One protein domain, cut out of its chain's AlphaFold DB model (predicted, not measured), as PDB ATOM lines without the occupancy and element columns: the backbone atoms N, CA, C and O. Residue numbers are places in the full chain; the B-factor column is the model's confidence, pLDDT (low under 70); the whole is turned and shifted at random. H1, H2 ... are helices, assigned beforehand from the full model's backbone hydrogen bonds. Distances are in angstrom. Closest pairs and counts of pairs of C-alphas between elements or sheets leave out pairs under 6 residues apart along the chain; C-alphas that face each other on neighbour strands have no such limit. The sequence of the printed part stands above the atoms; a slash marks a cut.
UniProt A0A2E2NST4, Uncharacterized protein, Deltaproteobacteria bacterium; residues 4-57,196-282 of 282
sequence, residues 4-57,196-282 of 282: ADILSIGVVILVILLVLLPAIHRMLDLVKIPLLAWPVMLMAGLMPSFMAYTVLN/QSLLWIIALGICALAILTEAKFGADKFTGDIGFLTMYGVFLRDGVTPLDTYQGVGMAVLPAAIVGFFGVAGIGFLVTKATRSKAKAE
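What this domain is: This is residues 4 to 57 and 196 to 282 of the 282 residues of an uncharacterized protein of Deltaproteobacteria bacterium (UniProt A0A2E2NST4). Five helices, H1, H2, H3, H4 and H6, make a rod-like up-and-down bundle, each running against the one before, with H4 in the core. Short H5 packs on H1 near one end; residues 277 to 282 stick out at the other. The printed part, 141 residues with six named helices and no named strand, is all helix and compact, radius of gyration of the C-alphas 15.5 A, spans 56 by 28 by 21 A.

Where its parts are: H1, residues 4 to 28, starts at (-12.363, -22.647, 90.713) and spans 35.5 A. H2 is 37 to 56, H3 196 to 217, H4 222 to 237, H5 246 to 251. H6, 253 to 279, spans 36.3 A to C-alpha 279 at (-56.479, -19.821, 118.271).

How they stand to each other: The hub H4 touches H1, H2, H3 and H6; its closest C-alphas to H2 are Gly 233 and Pro 48, 3.8 A. H3 and H4 form a hairpin. O i to N i+4 pairs are within hydrogen-bond range throughout H3, H4 and H5, and in 20 of 21, 15 of 16 and 21 of 23 in H1, H2 and H6.

The domain as a whole: Residues 58 to 195 are cut out, 17.7 A between C-alphas. pLDDT is under 70 at 4 to 5, 238 to 248 and 280 to 282.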
ATOM      1  N   ALA A   4     -11.118 -21.881  90.701       63.28
ATOM      2  CA  ALA A   4     -12.363 -22.647  90.713       63.28
ATOM      3  C   ALA A   4     -12.870 -23.007  92.125       63.28
ATOM      4  O   ALA A   4     -14.072 -22.901  92.389       63.28
ATOM      5  N   ASP A   5     -11.971 -23.358  93.054       64.38
ATOM      6  CA  ASP A   5     -12.310 -23.584  94.469       64.38
ATOM      7  C   ASP A   5     -12.874 -22.299  95.090       64.38
ATOM      8  O   ASP A   5     -13.903 -22.311  95.769       64.38
ATOM      9  N   ILE A   6     -12.214 -21.167  94.818       75.88
ATOM     10  CA  ILE A   6     -12.611 -19.847  95.323       75.88
ATOM     11  C   ILE A   6     -13.984 -19.454  94.768       75.88
ATOM     12  O   ILE A   6     -14.826 -18.960  95.517       75.88
ATOM     13  N   LEU A   7     -14.236 -19.708  93.481       77.69
ATOM     14  CA  LEU A   7     -15.532 -19.456  92.850       77.69
ATOM     15  C   LEU A   7     -16.634 -20.330  93.457       77.69
ATOM     16  O   LEU A   7     -17.701 -19.818  93.782       77.69
ATOM     17  N   SER A   8     -16.372 -21.620  93.677       76.50
ATOM     18  CA  SER A   8     -17.334 -22.550  94.285       76.50
ATOM     19  C   SER A   8     -17.694 -22.136  95.714       76.50
ATOM     20  O   SER A   8     -18.871 -22.050  96.064       76.50
ATOM     21  N   ILE A   9     -16.689 -21.785  96.523       81.94
ATOM     22  CA  ILE A   9     -16.884 -21.231  97.870       81.94
ATOM     23  C   ILE A   9     -17.672 -19.916  97.800       81.94
ATOM     24  O   ILE A   9     -18.606 -19.713  98.578       81.94
ATOM     25  N   GLY A  10     -17.338 -19.045  96.847       85.31
ATOM     26  CA  GLY A  10     -18.030 -17.781  96.608       85.31
ATOM     27  C   GLY A  10     -19.517 -17.968  96.310       85.31
ATOM     28  O   GLY A  10     -20.342 -17.269  96.897       85.31
ATOM     29  N   VAL A  11     -19.874 -18.949  95.472       85.75
ATOM     30  CA  VAL A  11     -21.274 -19.297  95.173       85.75
ATOM     31  C   VAL A  11     -22.003 -19.756  96.434       85.75
ATOM     32  O   VAL A  11     -23.085 -19.247  96.720       85.75
ATOM     33  N   VAL A  12     -21.414 -20.656  97.230       88.69
ATOM     34  CA  VAL A  12     -22.041 -21.136  98.476       88.69
ATOM     35  C   VAL A  12     -22.276 -19.984  99.453       88.69
ATOM     36  O   VAL A  12     -23.377 -19.846  99.986       88.69
ATOM     37  N   ILE A  13     -21.271 -19.128  99.662       90.81
ATOM     38  CA  ILE A  13     -21.389 -17.951 100.534       90.81
ATOM     39  C   ILE A  13     -22.492 -17.023 100.024       90.81
ATOM     40  O   ILE A  13     -23.338 -16.594 100.806       90.81
ATOM     41  N   LEU A  14     -22.513 -16.738  98.721       92.38
ATOM     42  CA  LEU A  14     -23.521 -15.881  98.107       92.38
ATOM     43  C   LEU A  14     -24.933 -16.440  98.323       92.38
ATOM     44  O   LEU A  14     -25.806 -15.702  98.770       92.38
ATOM     45  N   VAL A  15     -25.152 -17.734  98.073       91.69
ATOM     46  CA  VAL A  15     -26.450 -18.399  98.282       91.69
ATOM     47  C   VAL A  15     -26.887 -18.306  99.747       91.69
ATOM     48  O   VAL A  15     -28.030 -17.941 100.024       91.69
ATOM     49  N   ILE A  16     -25.980 -18.574 100.692       93.31
ATOM     50  CA  ILE A  16     -26.272 -18.469 102.129       93.31
ATOM     51  C   ILE A  16     -26.661 -17.034 102.497       93.31
ATOM     52  O   ILE A  16     -27.672 -16.828 103.168       93.31
ATOM     53  N   LEU A  17     -25.898 -16.033 102.049       94.50
ATOM     54  CA  LEU A  17     -26.158 -14.626 102.361       94.50
ATOM     55  C   LEU A  17     -27.465 -14.124 101.741       94.50
ATOM     56  O   LEU A  17     -28.222 -13.425 102.413       94.50
ATOM     57  N   LEU A  18     -27.762 -14.512 100.497       94.31
ATOM     58  CA  LEU A  18     -28.995 -14.134  99.803       94.31
ATOM     59  C   LEU A  18     -30.257 -14.632 100.515       94.31
ATOM     60  O   LEU A  18     -31.317 -14.034 100.348       94.31
ATOM     61  N   VAL A  19     -30.151 -15.687 101.322       93.25
ATOM     62  CA  VAL A  19     -31.289 -16.257 102.051       93.25
ATOM     63  C   VAL A  19     -31.293 -15.846 103.518       93.25
ATOM     64  O   VAL A  19     -32.324 -15.399 104.027       93.25
ATOM     65  N   LEU A  20     -30.149 -15.919 104.202       93.00
ATOM     66  CA  LEU A  20     -30.070 -15.574 105.621       93.00
ATOM     67  C   LEU A  20     -30.188 -14.070 105.874       93.00
ATOM     68  O   LEU A  20     -30.834 -13.705 106.849       93.00
ATOM     69  N   LEU A  21     -29.636 -13.183 105.034       93.06
ATOM     70  CA  LEU A  21     -29.738 -11.737 105.290       93.06
ATOM     71  C   LEU A  21     -31.197 -11.248 105.262       93.06
ATOM     72  O   LEU A  21     -31.612 -10.599 106.230       93.06
ATOM     73  N   PRO A  22     -32.025 -11.588 104.250       91.69
ATOM     74  CA  PRO A  22     -33.439 -11.230 104.279       91.69
ATOM     75  C   PRO A  22     -34.210 -11.905 105.419       91.69
ATOM     76  O   PRO A  22     -35.106 -11.280 105.985       91.69
ATOM     77  N   ALA A  23     -33.883 -13.155 105.766       89.62
ATOM     78  CA  ALA A  23     -34.521 -13.860 106.877       89.62
ATOM     79  C   ALA A  23     -34.211 -13.198 108.231       89.62
ATOM     80  O   ALA A  23     -35.116 -12.997 109.039       89.62
ATOM     81  N   ILE A  24     -32.958 -12.789 108.452       90.94
ATOM     82  CA  ILE A  24     -32.530 -12.044 109.641       90.94
ATOM     83  C   ILE A  24     -33.247 -10.696 109.704       90.94
ATOM     84  O   ILE A  24     -33.764 -10.345 110.760       90.94
ATOM     85  N   HIS A  25     -33.327  -9.959 108.593       89.56
ATOM     86  CA  HIS A  25     -34.031  -8.678 108.570       89.56
ATOM     87  C   HIS A  25     -35.503  -8.838 108.980       89.56
ATOM     88  O   HIS A  25     -35.945  -8.184 109.921       89.56
ATOM     89  N   ARG A  26     -36.216  -9.811 108.390       87.50
ATOM     90  CA  ARG A  26     -37.604 -10.143 108.770       87.50
ATOM     91  C   ARG A  26     -37.745 -10.547 110.238       87.50
ATOM     92  O   ARG A  26     -38.746 -10.233 110.870       87.50
ATOM     93  N   MET A  27     -36.765 -11.264 110.780       85.56
ATOM     94  CA  MET A  27     -36.758 -11.681 112.180       85.56
ATOM     95  C   MET A  27     -36.556 -10.520 113.154       85.56
ATOM     96  O   MET A  27     -37.139 -10.532 114.237       85.56
ATOM     97  N   LEU A  28     -35.727  -9.540 112.790       86.81
ATOM     98  CA  LEU A  28     -35.473  -8.354 113.609       86.81
ATOM     99  C   LEU A  28     -36.688  -7.418 113.663       86.81
ATOM    100  O   LEU A  28     -36.855  -6.717 114.658       86.81
ATOM    101  N   ASP A  29     -37.560  -7.467 112.655       85.06
ATOM    102  CA  ASP A  29     -38.822  -6.717 112.627       85.06
ATOM    103  C   ASP A  29     -39.913  -7.322 113.539       85.06
ATOM    104  O   ASP A  29     -40.971  -6.720 113.747       85.06
ATOM    105  N   LEU A  30     -39.689  -8.511 114.112       83.06
ATOM    106  CA  LEU A  30     -40.647  -9.140 115.021       83.06
ATOM    107  C   LEU A  30     -40.637  -8.471 116.399       83.06
ATOM    108  O   LEU A  30     -39.598  -8.270 117.020       83.06
ATOM    109  N   VAL A  31     -41.834  -8.269 116.959       78.25
ATOM    110  CA  VAL A  31     -42.029  -7.730 118.322       78.25
ATOM    111  C   VAL A  31     -41.329  -8.585 119.390       78.25
ATOM    112  O   VAL A  31     -40.899  -8.077 120.424       78.25
ATOM    113  N   LYS A  32     -41.226  -9.899 119.160       81.50
ATOM    114  CA  LYS A  32     -40.487 -10.835 120.011       81.50
ATOM    115  C   LYS A  32     -39.649 -11.751 119.139       81.50
ATOM    116  O   LYS A  32     -40.195 -12.600 118.440       81.50
ATOM    117  N   ILE A  33     -38.334 -11.610 119.240       80.25
ATOM    118  CA  ILE A  33     -37.392 -12.441 118.498       80.25
ATOM    119  C   ILE A  33     -37.406 -13.864 119.087       80.25
ATOM    120  O   ILE A  33     -37.108 -14.041 120.274       80.25
ATOM    121  N   PRO A  34     -37.737 -14.897 118.296       82.25
ATOM    122  CA  PRO A  34     -37.698 -16.274 118.768       82.25
ATOM    123  C   PRO A  34     -36.257 -16.734 119.013       82.25
ATOM    124  O   PRO A  34     -35.476 -16.882 118.078       82.25
ATOM    125  N   LEU A  35     -35.913 -17.038 120.270       86.50
ATOM    126  CA  LEU A  35     -34.565 -17.503 120.632       86.50
ATOM    127  C   LEU A  35     -34.153 -18.767 119.854       86.50
ATOM    128  O   LEU A  35     -33.002 -18.889 119.449       86.50
ATOM    129  N   LEU A  36     -35.103 -19.676 119.604       86.88
ATOM    130  CA  LEU A  36     -34.879 -20.928 118.870       86.88
ATOM    131  C   LEU A  36     -34.528 -20.710 117.389       86.88
ATOM    132  O   LEU A  36     -33.884 -21.560 116.780       86.88
ATOM    133  N   ALA A  37     -34.906 -19.572 116.808       87.56
ATOM    134  CA  ALA A  37     -34.648 -19.304 115.402       87.56
ATOM    135  C   ALA A  37     -33.161 -19.076 115.105       87.56
ATOM    136  O   ALA A  37     -32.710 -19.416 114.016       87.56
ATOM    137  N   TRP A  38     -32.382 -18.568 116.068       89.62
ATOM    138  CA  TRP A  38     -30.942 -18.355 115.885       89.62
ATOM    139  C   TRP A  38     -30.170 -19.670 115.722       89.62
ATOM    140  O   TRP A  38     -29.496 -19.812 114.702       89.62
ATOM    141  N   PRO A  39     -30.297 -20.673 116.622       91.81
ATOM    142  CA  PRO A  39     -29.719 -21.995 116.387       91.81
ATOM    143  C   PRO A  39     -30.185 -22.637 115.077       91.81
ATOM    144  O   PRO A  39     -29.377 -23.240 114.380       91.81
ATOM    145  N   VAL A  40     -31.464 -22.488 114.715       92.38
ATOM    146  CA  VAL A  40     -32.019 -23.052 113.473       92.38
ATOM    147  C   VAL A  40     -31.378 -22.415 112.236       92.38
ATOM    148  O   VAL A  40     -30.934 -23.144 111.354       92.38
ATOM    149  N   MET A  41     -31.257 -21.086 112.187       92.62
ATOM    150  CA  MET A  41     -30.565 -20.378 111.099       92.62
ATOM    151  C   MET A  41     -29.084 -20.748 111.022       92.62
ATOM    152  O   MET A  41     -28.570 -20.971 109.928       92.62
ATOM    153  N   LEU A  42     -28.405 -20.842 112.170       93.69
ATOM    154  CA  LEU A  42     -27.002 -21.249 112.223       93.69
ATOM    155  C   LEU A  42     -26.822 -22.661 111.666       93.69
ATOM    156  O   LEU A  42     -25.981 -22.865 110.799       93.69
ATOM    157  N   MET A  43     -27.644 -23.618 112.097       93.56
ATOM    158  CA  MET A  43     -27.602 -24.989 111.582       93.56
ATOM    159  C   MET A  43     -27.932 -25.050 110.086       93.56
ATOM    160  O   MET A  43     -27.265 -25.766 109.341       93.56
ATOM    161  N   ALA A  44     -28.916 -24.269 109.631       92.94
ATOM    162  CA  ALA A  44     -29.299 -24.196 108.226       92.94
ATOM    163  C   ALA A  44     -28.193 -23.609 107.340       92.94
ATOM    164  O   ALA A  44     -28.025 -24.074 106.221       92.94
ATOM    165  N   GLY A  45     -27.425 -22.632 107.832       92.25
ATOM    166  CA  GLY A  45     -26.254 -22.097 107.132       92.25
ATOM    167  C   GLY A  45     -25.035 -23.022 107.198       92.25
ATOM    168  O   GLY A  45     -24.332 -23.185 106.205       92.25
ATOM    169  N   LEU A  46     -24.806 -23.681 108.340       92.12
ATOM    170  CA  LEU A  46     -23.688 -24.611 108.527       92.12
ATOM    171  C   LEU A  46     -23.800 -25.847 107.637       92.12
ATOM    172  O   LEU A  46     -22.781 -26.351 107.180       92.12
ATOM    173  N   MET A  47     -25.014 -26.336 107.384       90.62
ATOM    174  CA  MET A  47     -25.236 -27.547 106.596       90.62
ATOM    175  C   MET A  47     -24.662 -27.460 105.164       90.62
ATOM    176  O   MET A  47     -23.823 -28.298 104.831       90.62
ATOM    177  N   PRO A  48     -25.014 -26.469 104.320       90.50
ATOM    178  CA  PRO A  48     -24.409 -26.317 103.000       90.50
ATOM    179  C   PRO A  48     -22.917 -25.975 103.066       90.50
ATOM    180  O   PRO A  48     -22.164 -26.469 102.234       90.50
ATOM    181  N   SER A  49     -22.451 -25.209 104.064       89.38
ATOM    182  CA  SER A  49     -21.013 -24.938 104.233       89.38
ATOM    183  C   SER A  49     -20.211 -26.210 104.515       89.38
ATOM    184  O   SER A  49     -19.177 -26.448 103.894       89.38
ATOM    185  N   PHE A  50     -20.699 -27.041 105.434       88.12
ATOM    186  CA  PHE A  50     -20.075 -28.310 105.784       88.12
ATOM    187  C   PHE A  50     -20.100 -29.275 104.601       88.12
ATOM    188  O   PHE A  50     -19.072 -29.860 104.266       88.12
ATOM    189  N   MET A  51     -21.240 -29.388 103.917       86.06
ATOM    190  CA  MET A  51     -21.359 -30.263 102.756       86.06
ATOM    191  C   MET A  51     -20.444 -29.830 101.612       86.06
ATOM    192  O   MET A  51     -19.680 -30.659 101.121       86.06
ATOM    193  N   ALA A  52     -20.425 -28.542 101.263       82.00
ATOM    194  CA  ALA A  52     -19.502 -28.005 100.266       82.00
ATOM    195  C   ALA A  52     -18.038 -28.294 100.631       82.00
ATOM    196  O   ALA A  52     -17.278 -28.759  99.787       82.00
ATOM    197  N   TYR A  53     -17.653 -28.104 101.898       80.50
ATOM    198  CA  TYR A  53     -16.304 -28.428 102.359       80.50
ATOM    199  C   TYR A  53     -15.963 -29.910 102.162       80.50
ATOM    200  O   TYR A  53     -14.928 -30.213 101.574       80.50
ATOM    201  N   THR A  54     -16.835 -30.824 102.608       77.94
ATOM    202  CA  THR A  54     -16.598 -32.280 102.512       77.94
ATOM    203  C   THR A  54     -16.572 -32.797 101.077       77.94
ATOM    204  O   THR A  54     -15.856 -33.744 100.772       77.94
ATOM    205  N   VAL A  55     -17.343 -32.179 100.185       74.00
ATOM    206  CA  VAL A  55     -17.418 -32.571  98.779       74.00
ATOM    207  C   VAL A  55     -16.197 -32.085  98.009       74.00
ATOM    208  O   VAL A  55     -15.607 -32.875  97.273       74.00
ATOM    209  N   LEU A  56     -15.829 -30.810  98.190       72.19
ATOM    210  CA  LEU A  56     -14.703 -30.172  97.501       72.19
ATOM    211  C   LEU A  56     -13.348 -30.617  98.067       72.19
ATOM    212  O   LEU A  56     -12.330 -30.521  97.392       72.19
ATOM    213  N   ASN A  57     -13.321 -31.115  99.307       72.81
ATOM    214  CA  ASN A  57     -12.117 -31.627  99.957       72.81
ATOM    215  C   ASN A  57     -12.351 -33.078 100.411       72.81
ATOM    216  O   ASN A  57     -12.508 -33.318 101.611       72.81
ATOM    217  N   GLN A 196     -26.733 -40.167 103.379       82.62
ATOM    218  CA  GLN A 196     -27.787 -39.346 102.748       82.62
ATOM    219  C   GLN A 196     -29.026 -39.334 103.609       82.62
ATOM    220  O   GLN A 196     -29.597 -38.283 103.878       82.62
ATOM    221  N   SER A 197     -29.368 -40.508 104.131       85.06
ATOM    222  CA  SER A 197     -30.400 -40.682 105.141       85.06
ATOM    223  C   SER A 197     -30.169 -39.777 106.351       85.06
ATOM    224  O   SER A 197     -31.107 -39.132 106.809       85.06
ATOM    225  N   LEU A 198     -28.927 -39.668 106.835       88.81
ATOM    226  CA  LEU A 198     -28.594 -38.802 107.965       88.81
ATOM    227  C   LEU A 198     -28.808 -37.321 107.621       88.81
ATOM    228  O   LEU A 198     -29.424 -36.603 108.406       88.81
ATOM    229  N   LEU A 199     -28.352 -36.877 106.445       89.75
ATOM    230  CA  LEU A 199     -28.556 -35.501 105.983       89.75
ATOM    231  C   LEU A 199     -30.044 -35.165 105.844       89.75
ATOM    232  O   LEU A 199     -30.471 -34.120 106.326       89.75
ATOM    233  N   TRP A 200     -30.846 -36.065 105.269       90.75
ATOM    234  CA  TRP A 200     -32.297 -35.899 105.176       90.75
ATOM    235  C   TRP A 200     -32.960 -35.822 106.552       90.75
ATOM    236  O   TRP A 200     -33.772 -34.931 106.781       90.75
ATOM    237  N   ILE A 201     -32.601 -36.703 107.492       92.81
ATOM    238  CA  ILE A 201     -33.152 -36.685 108.857       92.81
ATOM    239  C   ILE A 201     -32.847 -35.348 109.544       92.81
ATOM    240  O   ILE A 201     -33.741 -34.743 110.138       92.81
ATOM    241  N   ILE A 202     -31.608 -34.862 109.436       92.94
ATOM    242  CA  ILE A 202     -31.200 -33.575 110.012       92.94
ATOM    243  C   ILE A 202     -31.951 -32.421 109.335       92.94
ATOM    244  O   ILE A 202     -32.523 -31.587 110.034       92.94
ATOM    245  N   ALA A 203     -32.006 -32.391 107.999       93.31
ATOM    246  CA  ALA A 203     -32.710 -31.351 107.247       93.31
ATOM    247  C   ALA A 203     -34.192 -31.288 107.626       93.31
ATOM    248  O   ALA A 203     -34.698 -30.217 107.956       93.31
ATOM    249  N   LEU A 204     -34.879 -32.434 107.653       93.81
ATOM    250  CA  LEU A 204     -36.284 -32.524 108.049       93.81
ATOM    251  C   LEU A 204     -36.495 -32.086 109.504       93.81
ATOM    252  O   LEU A 204     -37.467 -31.386 109.791       93.81
ATOM    253  N   GLY A 205     -35.575 -32.431 110.409       95.00
ATOM    254  CA  GLY A 205     -35.601 -31.970 111.797       95.00
ATOM    255  C   GLY A 205     -35.489 -30.448 111.917       95.00
ATOM    256  O   GLY A 205     -36.298 -29.818 112.599       95.00
ATOM    257  N   ILE A 206     -34.540 -29.834 111.204       95.00
ATOM    258  CA  ILE A 206     -34.371 -28.373 111.171       95.00
ATOM    259  C   ILE A 206     -35.607 -27.703 110.545       95.00
ATOM    260  O   ILE A 206     -36.113 -26.720 111.089       95.00
ATOM    261  N   CYS A 207     -36.150 -28.263 109.459       94.31
ATOM    262  CA  CYS A 207     -37.379 -27.782 108.823       94.31
ATOM    263  C   CYS A 207     -38.575 -27.831 109.784       94.31
ATOM    264  O   CYS A 207     -39.337 -26.870 109.865       94.31
ATOM    265  N   ALA A 208     -38.728 -28.911 110.555       93.56
ATOM    266  CA  ALA A 208     -39.791 -29.030 111.549       93.56
ATOM    267  C   ALA A 208     -39.680 -27.944 112.632       93.56
ATOM    268  O   ALA A 208     -40.680 -27.316 112.985       93.56
ATOM    269  N   LEU A 209     -38.468 -27.662 113.120       93.38
ATOM    270  CA  LEU A 209     -38.233 -26.567 114.068       93.38
ATOM    271  C   LEU A 209     -38.534 -25.192 113.452       93.38
ATOM    272  O   LEU A 209     -39.083 -24.324 114.137       93.38
ATOM    273  N   ALA A 210     -38.226 -24.996 112.167       92.69
ATOM    274  CA  ALA A 210     -38.556 -23.769 111.448       92.69
ATOM    275  C   ALA A 210     -40.074 -23.576 111.310       92.69
ATOM    276  O   ALA A 210     -40.573 -22.505 111.655       92.69
ATOM    277  N   ILE A 211     -40.811 -24.633 110.947       92.31
ATOM    278  CA  ILE A 211     -42.282 -24.638 110.880       92.31
ATOM    279  C   ILE A 211     -42.889 -24.258 112.231       92.31
ATOM    280  O   ILE A 211     -43.767 -23.400 112.301       92.31
ATOM    281  N   LEU A 212     -42.418 -24.870 113.323       90.00
ATOM    282  CA  LEU A 212     -42.906 -24.564 114.671       90.00
ATOM    283  C   LEU A 212     -42.629 -23.108 115.063       90.00
ATOM    284  O   LEU A 212     -43.458 -22.466 115.713       90.00
ATOM    285  N   THR A 213     -41.472 -22.586 114.662       88.12
ATOM    286  CA  THR A 213     -41.079 -21.200 114.918       88.12
ATOM    287  C   THR A 213     -41.969 -20.227 114.144       88.12
ATOM    288  O   THR A 213     -42.531 -19.309 114.740       88.12
ATOM    289  N   GLU A 214     -42.174 -20.451 112.847       88.50
ATOM    290  CA  GLU A 214     -43.052 -19.620 112.019       88.50
ATOM    291  C   GLU A 214     -44.506 -19.673 112.509       88.50
ATOM    292  O   GLU A 214     -45.134 -18.630 112.698       88.50
ATOM    293  N   ALA A 215     -45.017 -20.864 112.832       87.00
ATOM    294  CA  ALA A 215     -46.385 -21.040 113.309       87.00
ATOM    295  C   ALA A 215     -46.654 -20.349 114.658       87.00
ATOM    296  O   ALA A 215     -47.772 -19.886 114.890       87.00
ATOM    297  N   LYS A 216     -45.654 -20.286 115.549       86.00
ATOM    298  CA  LYS A 216     -45.787 -19.699 116.894       86.00
ATOM    299  C   LYS A 216     -45.499 -18.198 116.934       86.00
ATOM    300  O   LYS A 216     -46.141 -17.489 117.704       86.00
ATOM    301  N   PHE A 217     -44.530 -17.726 116.152       84.25
ATOM    302  CA  PHE A 217     -44.030 -16.348 116.229       84.25
ATOM    303  C   PHE A 217     -44.390 -15.490 115.011       84.25
ATOM    304  O   PHE A 217     -44.175 -14.283 115.050       84.25
ATOM    305  N   GLY A 218     -44.971 -16.075 113.958       79.88
ATOM    306  CA  GLY A 218     -45.400 -15.339 112.766       79.88
ATOM    307  C   GLY A 218     -44.244 -14.823 111.910       79.88
ATOM    308  O   GLY A 218     -44.392 -13.804 111.246       79.88
ATOM    309  N   ALA A 219     -43.094 -15.499 111.950       80.69
ATOM    310  CA  ALA A 219     -41.935 -15.187 111.121       80.69
ATOM    311  C   ALA A 219     -42.197 -15.608 109.663       80.69
ATOM    312  O   ALA A 219     -41.808 -16.699 109.252       80.69
ATOM    313  N   ASP A 220     -42.903 -14.772 108.901       80.25
ATOM    314  CA  ASP A 220     -43.327 -15.101 107.536       80.25
ATOM    315  C   ASP A 220     -42.139 -15.508 106.641       80.25
ATOM    316  O   ASP A 220     -41.099 -14.838 106.602       80.25
ATOM    317  N   LYS A 221     -42.329 -16.595 105.876       85.94
ATOM    318  CA  LYS A 221     -41.361 -17.193 104.928       85.94
ATOM    319  C   LYS A 221     -40.146 -17.873 105.567       85.94
ATOM    320  O   LYS A 221     -39.407 -18.538 104.841       85.94
ATOM    321  N   PHE A 222     -39.983 -17.801 106.889       89.88
ATOM    322  CA  PHE A 222     -38.846 -18.378 107.610       89.88
ATOM    323  C   PHE A 222     -38.657 -19.873 107.318       89.88
ATOM    324  O   PHE A 222     -37.550 -20.333 107.051       89.88
ATOM    325  N   THR A 223     -39.747 -20.635 107.290       92.19
ATOM    326  CA  THR A 223     -39.745 -22.063 106.958       92.19
ATOM    327  C   THR A 223     -39.207 -22.330 105.557       92.19
ATOM    328  O   THR A 223     -38.464 -23.289 105.362       92.19
ATOM    329  N   GLY A 224     -39.573 -21.495 104.582       90.88
ATOM    330  CA  GLY A 224     -39.116 -21.635 103.202       90.88
ATOM    331  C   GLY A 224     -37.623 -21.352 103.061       90.88
ATOM    332  O   GLY A 224     -36.928 -22.116 102.401       90.88
ATOM    333  N   ASP A 225     -37.121 -20.312 103.730       93.06
ATOM    334  CA  ASP A 225     -35.698 -19.948 103.720       93.06
ATOM    335  C   ASP A 225     -34.824 -21.048 104.339       93.06
ATOM    336  O   ASP A 225     -33.828 -21.486 103.759       93.06
ATOM    337  N   ILE A 226     -35.229 -21.534 105.515       94.69
ATOM    338  CA  ILE A 226     -34.532 -22.607 106.228       94.69
ATOM    339  C   ILE A 226     -34.636 -23.930 105.466       94.69
ATOM    340  O   ILE A 226     -33.650 -24.663 105.346       94.69
ATOM    341  N   GLY A 227     -35.819 -24.229 104.928       93.31
ATOM    342  CA  GLY A 227     -36.046 -25.400 104.092       93.31
ATOM    343  C   GLY A 227     -35.154 -25.387 102.859       93.31
ATOM    344  O   GLY A 227     -34.510 -26.384 102.562       93.31
ATOM    345  N   PHE A 228     -35.031 -24.246 102.186       95.31
ATOM    346  CA  PHE A 228     -34.131 -24.101 101.049       95.31
ATOM    347  C   PHE A 228     -32.669 -24.376 101.424       95.31
ATOM    348  O   PHE A 228     -32.032 -25.207 100.783       95.31
ATOM    349  N   LEU A 229     -32.134 -23.731 102.468       94.44
ATOM    350  CA  LEU A 229     -30.714 -23.871 102.827       94.44
ATOM    351  C   LEU A 229     -30.346 -25.284 103.287       94.44
ATOM    352  O   LEU A 229     -29.293 -25.808 102.923       94.44
ATOM    353  N   THR A 230     -31.224 -25.920 104.060       93.69
ATOM    354  CA  THR A 230     -31.003 -27.297 104.520       93.69
ATOM    355  C   THR A 230     -31.067 -28.287 103.361       93.69
ATOM    356  O   THR A 230     -30.177 -29.126 103.227       93.69
ATOM    357  N   MET A 231     -32.048 -28.146 102.462       92.94
ATOM    358  CA  MET A 231     -32.145 -28.972 101.255       92.94
ATOM    359  C   MET A 231     -30.984 -28.724 100.297       92.94
ATOM    360  O   MET A 231     -30.493 -29.668  99.690       92.94
ATOM    361  N   TYR A 232     -30.485 -27.491 100.207       91.62
ATOM    362  CA  TYR A 232     -29.293 -27.183  99.425       91.62
ATOM    363  C   TYR A 232     -28.085 -27.983  99.916       91.62
ATOM    364  O   TYR A 232     -27.409 -28.612  99.109       91.62
ATOM    365  N   GLY A 233     -27.879 -28.084 101.233       89.38
ATOM    366  CA  GLY A 233     -26.863 -28.975 101.798       89.38
ATOM    367  C   GLY A 233     -27.061 -30.450 101.421       89.38
ATOM    368  O   GLY A 233     -26.096 -31.125 101.074       89.38
ATOM    369  N   VAL A 234     -28.301 -30.950 101.433       89.19
ATOM    370  CA  VAL A 234     -28.607 -32.332 101.017       89.19
ATOM    371  C   VAL A 234     -28.267 -32.561  99.540       89.19
ATOM    372  O   VAL A 234     -27.563 -33.516  99.217       89.19
ATOM    373  N   PHE A 235     -28.708 -31.673  98.647       86.69
ATOM    374  CA  PHE A 235     -28.477 -31.806  97.206       86.69
ATOM    375  C   PHE A 235     -27.022 -31.560  96.803       86.69
ATOM    376  O   PHE A 235     -26.565 -32.145  95.824       86.69
ATOM    377  N   LEU A 236     -26.272 -30.776  97.583       83.62
ATOM    378  CA  LEU A 236     -24.822 -30.665  97.428       83.62
ATOM    379  C   LEU A 236     -24.107 -31.993  97.681       83.62
ATOM    380  O   LEU A 236     -23.058 -32.211  97.096       83.62
ATOM    381  N   ARG A 237     -24.636 -32.894  98.519       78.81
ATOM    382  CA  ARG A 237     -24.069 -34.246  98.636       78.81
ATOM    383  C   ARG A 237     -24.353 -35.075  97.397       78.81
ATOM    384  O   ARG A 237     -23.486 -35.809  96.942       78.81
ATOM    385  N   ASP A 238     -25.605 -35.028  96.957       63.50
ATOM    386  CA  ASP A 238     -26.223 -36.061  96.124       63.50
ATOM    387  C   ASP A 238     -25.713 -36.080  94.680       63.50
ATOM    388  O   ASP A 238     -26.106 -36.938  93.900       63.50
ATOM    389  N   GLY A 239     -24.832 -35.143  94.311       51.84
ATOM    390  CA  GLY A 239     -24.116 -35.204  93.037       51.84
ATOM    391  C   GLY A 239     -25.035 -35.197  91.817       51.84
ATOM    392  O   GLY A 239     -24.603 -35.589  90.738       51.84
ATOM    393  N   VAL A 240     -26.286 -34.723  91.957       42.94
ATOM    394  CA  VAL A 240     -27.241 -34.558  90.838       42.94
ATOM    395  C   VAL A 240     -26.614 -33.717  89.715       42.94
ATOM    396  O   VAL A 240     -27.015 -33.807  88.556       42.94
ATOM    397  N   THR A 241     -25.573 -32.953  90.045       40.69
ATOM    398  CA  THR A 241     -24.638 -32.345  89.106       40.69
ATOM    399  C   THR A 241     -23.193 -32.613  89.523       40.69
ATOM    400  O   THR A 241     -22.932 -32.616  90.726       40.69
ATOM    401  N   PRO A 242     -22.255 -32.797  88.571       47.53
ATOM    402  CA  PRO A 242     -20.829 -32.930  88.871       47.53
ATOM    403  C   PRO A 242     -20.376 -31.728  89.707       47.53
ATOM    404  O   PRO A 242     -20.454 -30.581  89.261       47.53
ATOM    405  N   LEU A 243     -19.988 -31.984  90.959       53.53
ATOM    406  CA  LEU A 243     -19.581 -30.960  91.938       53.53
ATOM    407  C   LEU A 243     -18.149 -30.475  91.697       53.53
ATOM    408  O   LEU A 243     -17.637 -29.622  92.415       53.53
ATOM    409  N   ASP A 244     -17.563 -30.986  90.626       51.00
ATOM    410  CA  ASP A 244     -16.287 -30.693  90.011       51.00
ATOM    411  C   ASP A 244     -16.198 -29.213  89.580       51.00
ATOM    412  O   ASP A 244     -15.183 -28.801  89.044       51.00
ATOM    413  N   THR A 245     -17.252 -28.397  89.748       60.72
ATOM    414  CA  THR A 245     -17.308 -26.993  89.310       60.72
ATOM    415  C   THR A 245     -18.203 -26.121  90.191       60.72
ATOM    416  O   THR A 245     -19.209 -26.574  90.749       60.72
ATOM    417  N   TYR A 246     -17.939 -24.809  90.186       63.69
ATOM    418  CA  TYR A 246     -18.840 -23.796  90.757       63.69
ATOM    419  C   TYR A 246     -20.248 -23.840  90.131       63.69
ATOM    420  O   TYR A 246     -21.233 -23.440  90.753       63.69
ATOM    421  N   GLN A 247     -20.350 -24.350  88.901       64.19
ATOM    422  CA  GLN A 247     -21.601 -24.508  88.165       64.19
ATOM    423  C   GLN A 247     -22.428 -25.664  88.735       64.19
ATOM    424  O   GLN A 247     -23.624 -25.488  88.952       64.19
ATOM    425  N   GLY A 248     -21.811 -26.804  89.062       66.12
ATOM    426  CA  GLY A 248     -22.477 -27.913  89.752       66.12
ATOM    427  C   GLY A 248     -22.968 -27.521  91.145       66.12
ATOM    428  O   GLY A 248     -24.107 -27.801  91.518       66.12
ATOM    429  N   VAL A 249     -22.158 -26.754  91.878       71.44
ATOM    430  CA  VAL A 249     -22.561 -26.146  93.157       71.44
ATOM    431  C   VAL A 249     -23.775 -25.219  92.983       71.44
ATOM    432  O   VAL A 249     -24.679 -25.219  93.819       71.44
ATOM    433  N   GLY A 250     -23.830 -24.456  91.888       74.00
ATOM    434  CA  GLY A 250     -24.972 -23.606  91.543       74.00
ATOM    435  C   GLY A 250     -26.217 -24.389  91.115       74.00
ATOM    436  O   GLY A 250     -27.326 -24.036  91.497       74.00
ATOM    437  N   MET A 251     -26.067 -25.483  90.371       77.31
ATOM    438  CA  MET A 251     -27.200 -26.273  89.878       77.31
ATOM    439  C   MET A 251     -27.963 -26.988  90.995       77.31
ATOM    440  O   MET A 251     -29.182 -27.138  90.894       77.31
ATOM    441  N   ALA A 252     -27.293 -27.340  92.099       80.44
ATOM    442  CA  ALA A 252     -27.942 -27.884  93.293       80.44
ATOM    443  C   ALA A 252     -28.960 -26.912  93.936       80.44
ATOM    444  O   ALA A 252     -29.848 -27.350  94.672       80.44
ATOM    445  N   VAL A 253     -28.899 -25.608  93.625       86.19
ATOM    446  CA  VAL A 253     -29.879 -24.602  94.077       86.19
ATOM    447  C   VAL A 253     -31.277 -24.906  93.548       86.19
ATOM    448  O   VAL A 253     -32.251 -24.688  94.260       86.19
ATOM    449  N   LEU A 254     -31.409 -25.414  92.320       87.00
ATOM    450  CA  LEU A 254     -32.715 -25.611  91.691       87.00
ATOM    451  C   LEU A 254     -33.573 -26.683  92.393       87.00
ATOM    452  O   LEU A 254     -34.682 -26.348  92.822       87.00
ATOM    453  N   PRO A 255     -33.114 -27.940  92.571       87.81
ATOM    454  CA  PRO A 255     -33.887 -28.929  93.318       87.81
ATOM    455  C   PRO A 255     -34.087 -28.499  94.779       87.81
ATOM    456  O   PRO A 255     -35.175 -28.689  95.326       87.81
ATOM    457  N   ALA A 256     -33.102 -27.829  95.388       89.50
ATOM    458  CA  ALA A 256     -33.233 -27.273  96.731       89.50
ATOM    459  C   ALA A 256     -34.341 -26.214  96.833       89.50
ATOM    460  O   ALA A 256     -35.121 -26.232  97.783       89.50
ATOM    461  N   ALA A 257     -34.453 -25.322  95.847       89.69
ATOM    462  CA  ALA A 257     -35.502 -24.309  95.759       89.69
ATOM    463  C   ALA A 257     -36.881 -24.942  95.578       89.69
ATOM    464  O   ALA A 257     -37.829 -24.529  96.241       89.69
ATOM    465  N   ILE A 258     -36.988 -25.978  94.743       89.94
ATOM    466  CA  ILE A 258     -38.245 -26.708  94.551       89.94
ATOM    467  C   ILE A 258     -38.704 -27.324  95.880       89.94
ATOM    468  O   ILE A 258     -39.819 -27.068  96.340       89.94
ATOM    469  N   VAL A 259     -37.838 -28.094  96.542       90.31
ATOM    470  CA  VAL A 259     -38.207 -28.780  97.788       90.31
ATOM    471  C   VAL A 259     -38.394 -27.791  98.941       90.31
ATOM    472  O   VAL A 259     -39.376 -27.890  99.674       90.31
ATOM    473  N   GLY A 260     -37.503 -26.812  99.090       89.94
ATOM    474  CA  GLY A 260     -37.533 -25.826 100.168       89.94
ATOM    475  C   GLY A 260     -38.683 -24.827 100.046       89.94
ATOM    476  O   GLY A 260     -39.530 -24.736 100.938       89.94
ATOM    477  N   PHE A 261     -38.756 -24.093  98.931       89.56
ATOM    478  CA  PHE A 261     -39.735 -23.014  98.772       89.56
ATOM    479  C   PHE A 261     -41.144 -23.496  98.438       89.56
ATOM    480  O   PHE A 261     -42.091 -22.777  98.742       89.56
ATOM    481  N   PHE A 262     -41.316 -24.680  97.842       88.25
ATOM    482  CA  PHE A 262     -42.656 -25.195  97.533       88.25
ATOM    483  C   PHE A 262     -43.077 -26.319  98.474       88.25
ATOM    484  O   PHE A 262     -44.168 -26.258  99.039       88.25
ATOM    485  N   GLY A 263     -42.220 -27.319  98.684       88.88
ATOM    486  CA  GLY A 263     -42.532 -28.446  99.564       88.88
ATOM    487  C   GLY A 263     -42.614 -28.023 101.030       88.88
ATOM    488  O   GLY A 263     -43.682 -28.043 101.644       88.88
ATOM    489  N   VAL A 264     -41.481 -27.600 101.589       90.00
ATOM    490  CA  VAL A 264     -41.354 -27.275 103.015       90.00
ATOM    491  C   VAL A 264     -42.175 -26.033 103.374       90.00
ATOM    492  O   VAL A 264     -42.949 -26.074 104.333       90.00
ATOM    493  N   ALA A 265     -42.105 -24.961 102.577       88.94
ATOM    494  CA  ALA A 265     -42.923 -23.768 102.820       88.94
ATOM    495  C   ALA A 265     -44.432 -24.035 102.664       88.94
ATOM    496  O   ALA A 265     -45.230 -23.489 103.426       88.94
ATOM    497  N   GLY A 266     -44.837 -24.903 101.728       88.06
ATOM    498  CA  GLY A 266     -46.235 -25.310 101.566       88.06
ATOM    499  C   GLY A 266     -46.778 -26.022 102.808       88.06
ATOM    500  O   GLY A 266     -47.860 -25.688 103.295       88.06
ATOM    501  N   ILE A 267     -45.995 -26.944 103.381       89.62
ATOM    502  CA  ILE A 267     -46.325 -27.597 104.657       89.62
ATOM    503  C   ILE A 267     -46.383 -26.561 105.788       89.62
ATOM    504  O   ILE A 267     -47.352 -26.540 106.551       89.62
ATOM    505  N   GLY A 268     -45.394 -25.665 105.871       86.19
ATOM    506  CA  GLY A 268     -45.360 -24.590 106.866       86.19
ATOM    507  C   GLY A 268     -46.598 -23.696 106.821       86.19
ATOM    508  O   GLY A 268     -47.209 -23.422 107.855       86.19
ATOM    509  N   PHE A 269     -47.042 -23.316 105.622       87.69
ATOM    510  CA  PHE A 269     -48.260 -22.535 105.424       87.69
ATOM    511  C   PHE A 269     -49.509 -23.254 105.954       87.69
ATOM    512  O   PHE A 269     -50.324 -22.645 106.653       87.69
ATOM    513  N   LEU A 270     -49.659 -24.552 105.663       89.62
ATOM    514  CA  LEU A 270     -50.788 -25.350 106.151       89.62
ATOM    515  C   LEU A 270     -50.809 -25.433 107.683       89.62
ATOM    516  O   LEU A 270     -51.866 -25.248 108.291       89.62
ATOM    517  N   VAL A 271     -49.649 -25.650 108.310       89.12
ATOM    518  CA  VAL A 271     -49.522 -25.721 109.774       89.12
ATOM    519  C   VAL A 271     -49.853 -24.375 110.417       89.12
ATOM    520  O   VAL A 271     -50.682 -24.326 111.326       89.12
ATOM    521  N   THR A 272     -49.291 -23.276 109.909       86.62
ATOM    522  CA  THR A 272     -49.563 -21.919 110.410       86.62
ATOM    523  C   THR A 272     -51.035 -21.531 110.247       86.62
ATOM    524  O   THR A 272     -51.623 -20.888 111.119       86.62
ATOM    525  N   LYS A 273     -51.682 -21.947 109.152       86.94
ATOM    526  CA  LYS A 273     -53.122 -21.737 108.957       86.94
ATOM    527  C   LYS A 273     -53.947 -22.526 109.978       86.94
ATOM    528  O   LYS A 273     -54.895 -21.979 110.544       86.94
ATOM    529  N   ALA A 274     -53.586 -23.783 110.237       85.94
ATOM    530  CA  ALA A 274     -54.277 -24.629 111.205       85.94
ATOM    531  C   ALA A 274     -54.145 -24.100 112.644       85.94
ATOM    532  O   ALA A 274     -55.141 -24.052 113.367       85.94
ATOM    533  N   THR A 275     -52.955 -23.652 113.058       84.62
ATOM    534  CA  THR A 275     -52.738 -23.080 114.400       84.62
ATOM    535  C   THR A 275     -53.504 -21.775 114.589       84.62
ATOM    536  O   THR A 275     -54.206 -21.620 115.588       84.62
ATOM    537  N   ARG A 276     -53.464 -20.866 113.603       80.69
ATOM    538  CA  ARG A 276     -54.237 -19.612 113.640       80.69
ATOM    539  C   ARG A 276     -55.749 -19.850 113.650       80.69
ATOM    540  O   ARG A 276     -56.468 -19.077 114.273       80.69
ATOM    541  N   SER A 277     -56.247 -20.894 112.981       76.69
ATOM    542  CA  SER A 277     -57.676 -21.236 113.024       76.69
ATOM    543  C   SER A 277     -58.114 -21.737 114.398       76.69
ATOM    544  O   SER A 277     -59.212 -21.400 114.822       76.69
ATOM    545  N   LYS A 278     -57.278 -22.525 115.087       76.50
ATOM    546  CA  LYS A 278     -57.579 -23.006 116.444       76.50
ATOM    547  C   LYS A 278     -57.578 -21.864 117.456       76.50
ATOM    548  O   LYS A 278     -58.537 -21.723 118.196       76.50
ATOM    549  N   ALA A 279     -56.579 -20.985 117.390       73.00
ATOM    550  CA  ALA A 279     -56.479 -19.821 118.271       73.00
ATOM    551  C   ALA A 279     -57.612 -18.786 118.095       73.00
ATOM    552  O   ALA A 279     -57.771 -17.921 118.942       73.00
ATOM    553  N   LYS A 280     -58.359 -18.826 116.981       69.19
ATOM    554  CA  LYS A 280     -59.559 -17.996 116.758       69.19
ATOM    555  C   LYS A 280     -60.863 -18.673 117.192       69.19
ATOM    556  O   LYS A 280     -61.896 -18.012 117.199       69.19
ATOM    557  N   ALA A 281     -60.837 -19.987 117.408       60.25
ATOM    558  CA  ALA A 281     -61.997 -20.772 117.821       60.25
ATOM    559  C   ALA A 281     -62.097 -20.910 119.351       60.25
ATOM    560  O   ALA A 281     -63.163 -21.269 119.847       60.25
ATOM    561  N   GLU A 282     -60.997 -20.641 120.058       52.72
ATOM    562  CA  GLU A 282     -60.916 -20.430 121.510       52.72
ATOM    563  C   GLU A 282     -61.180 -18.959 121.861       52.72
ATOM    564  O   GLU A 282     -61.825 -18.722 122.906       52.72
TER     565      GLU A 282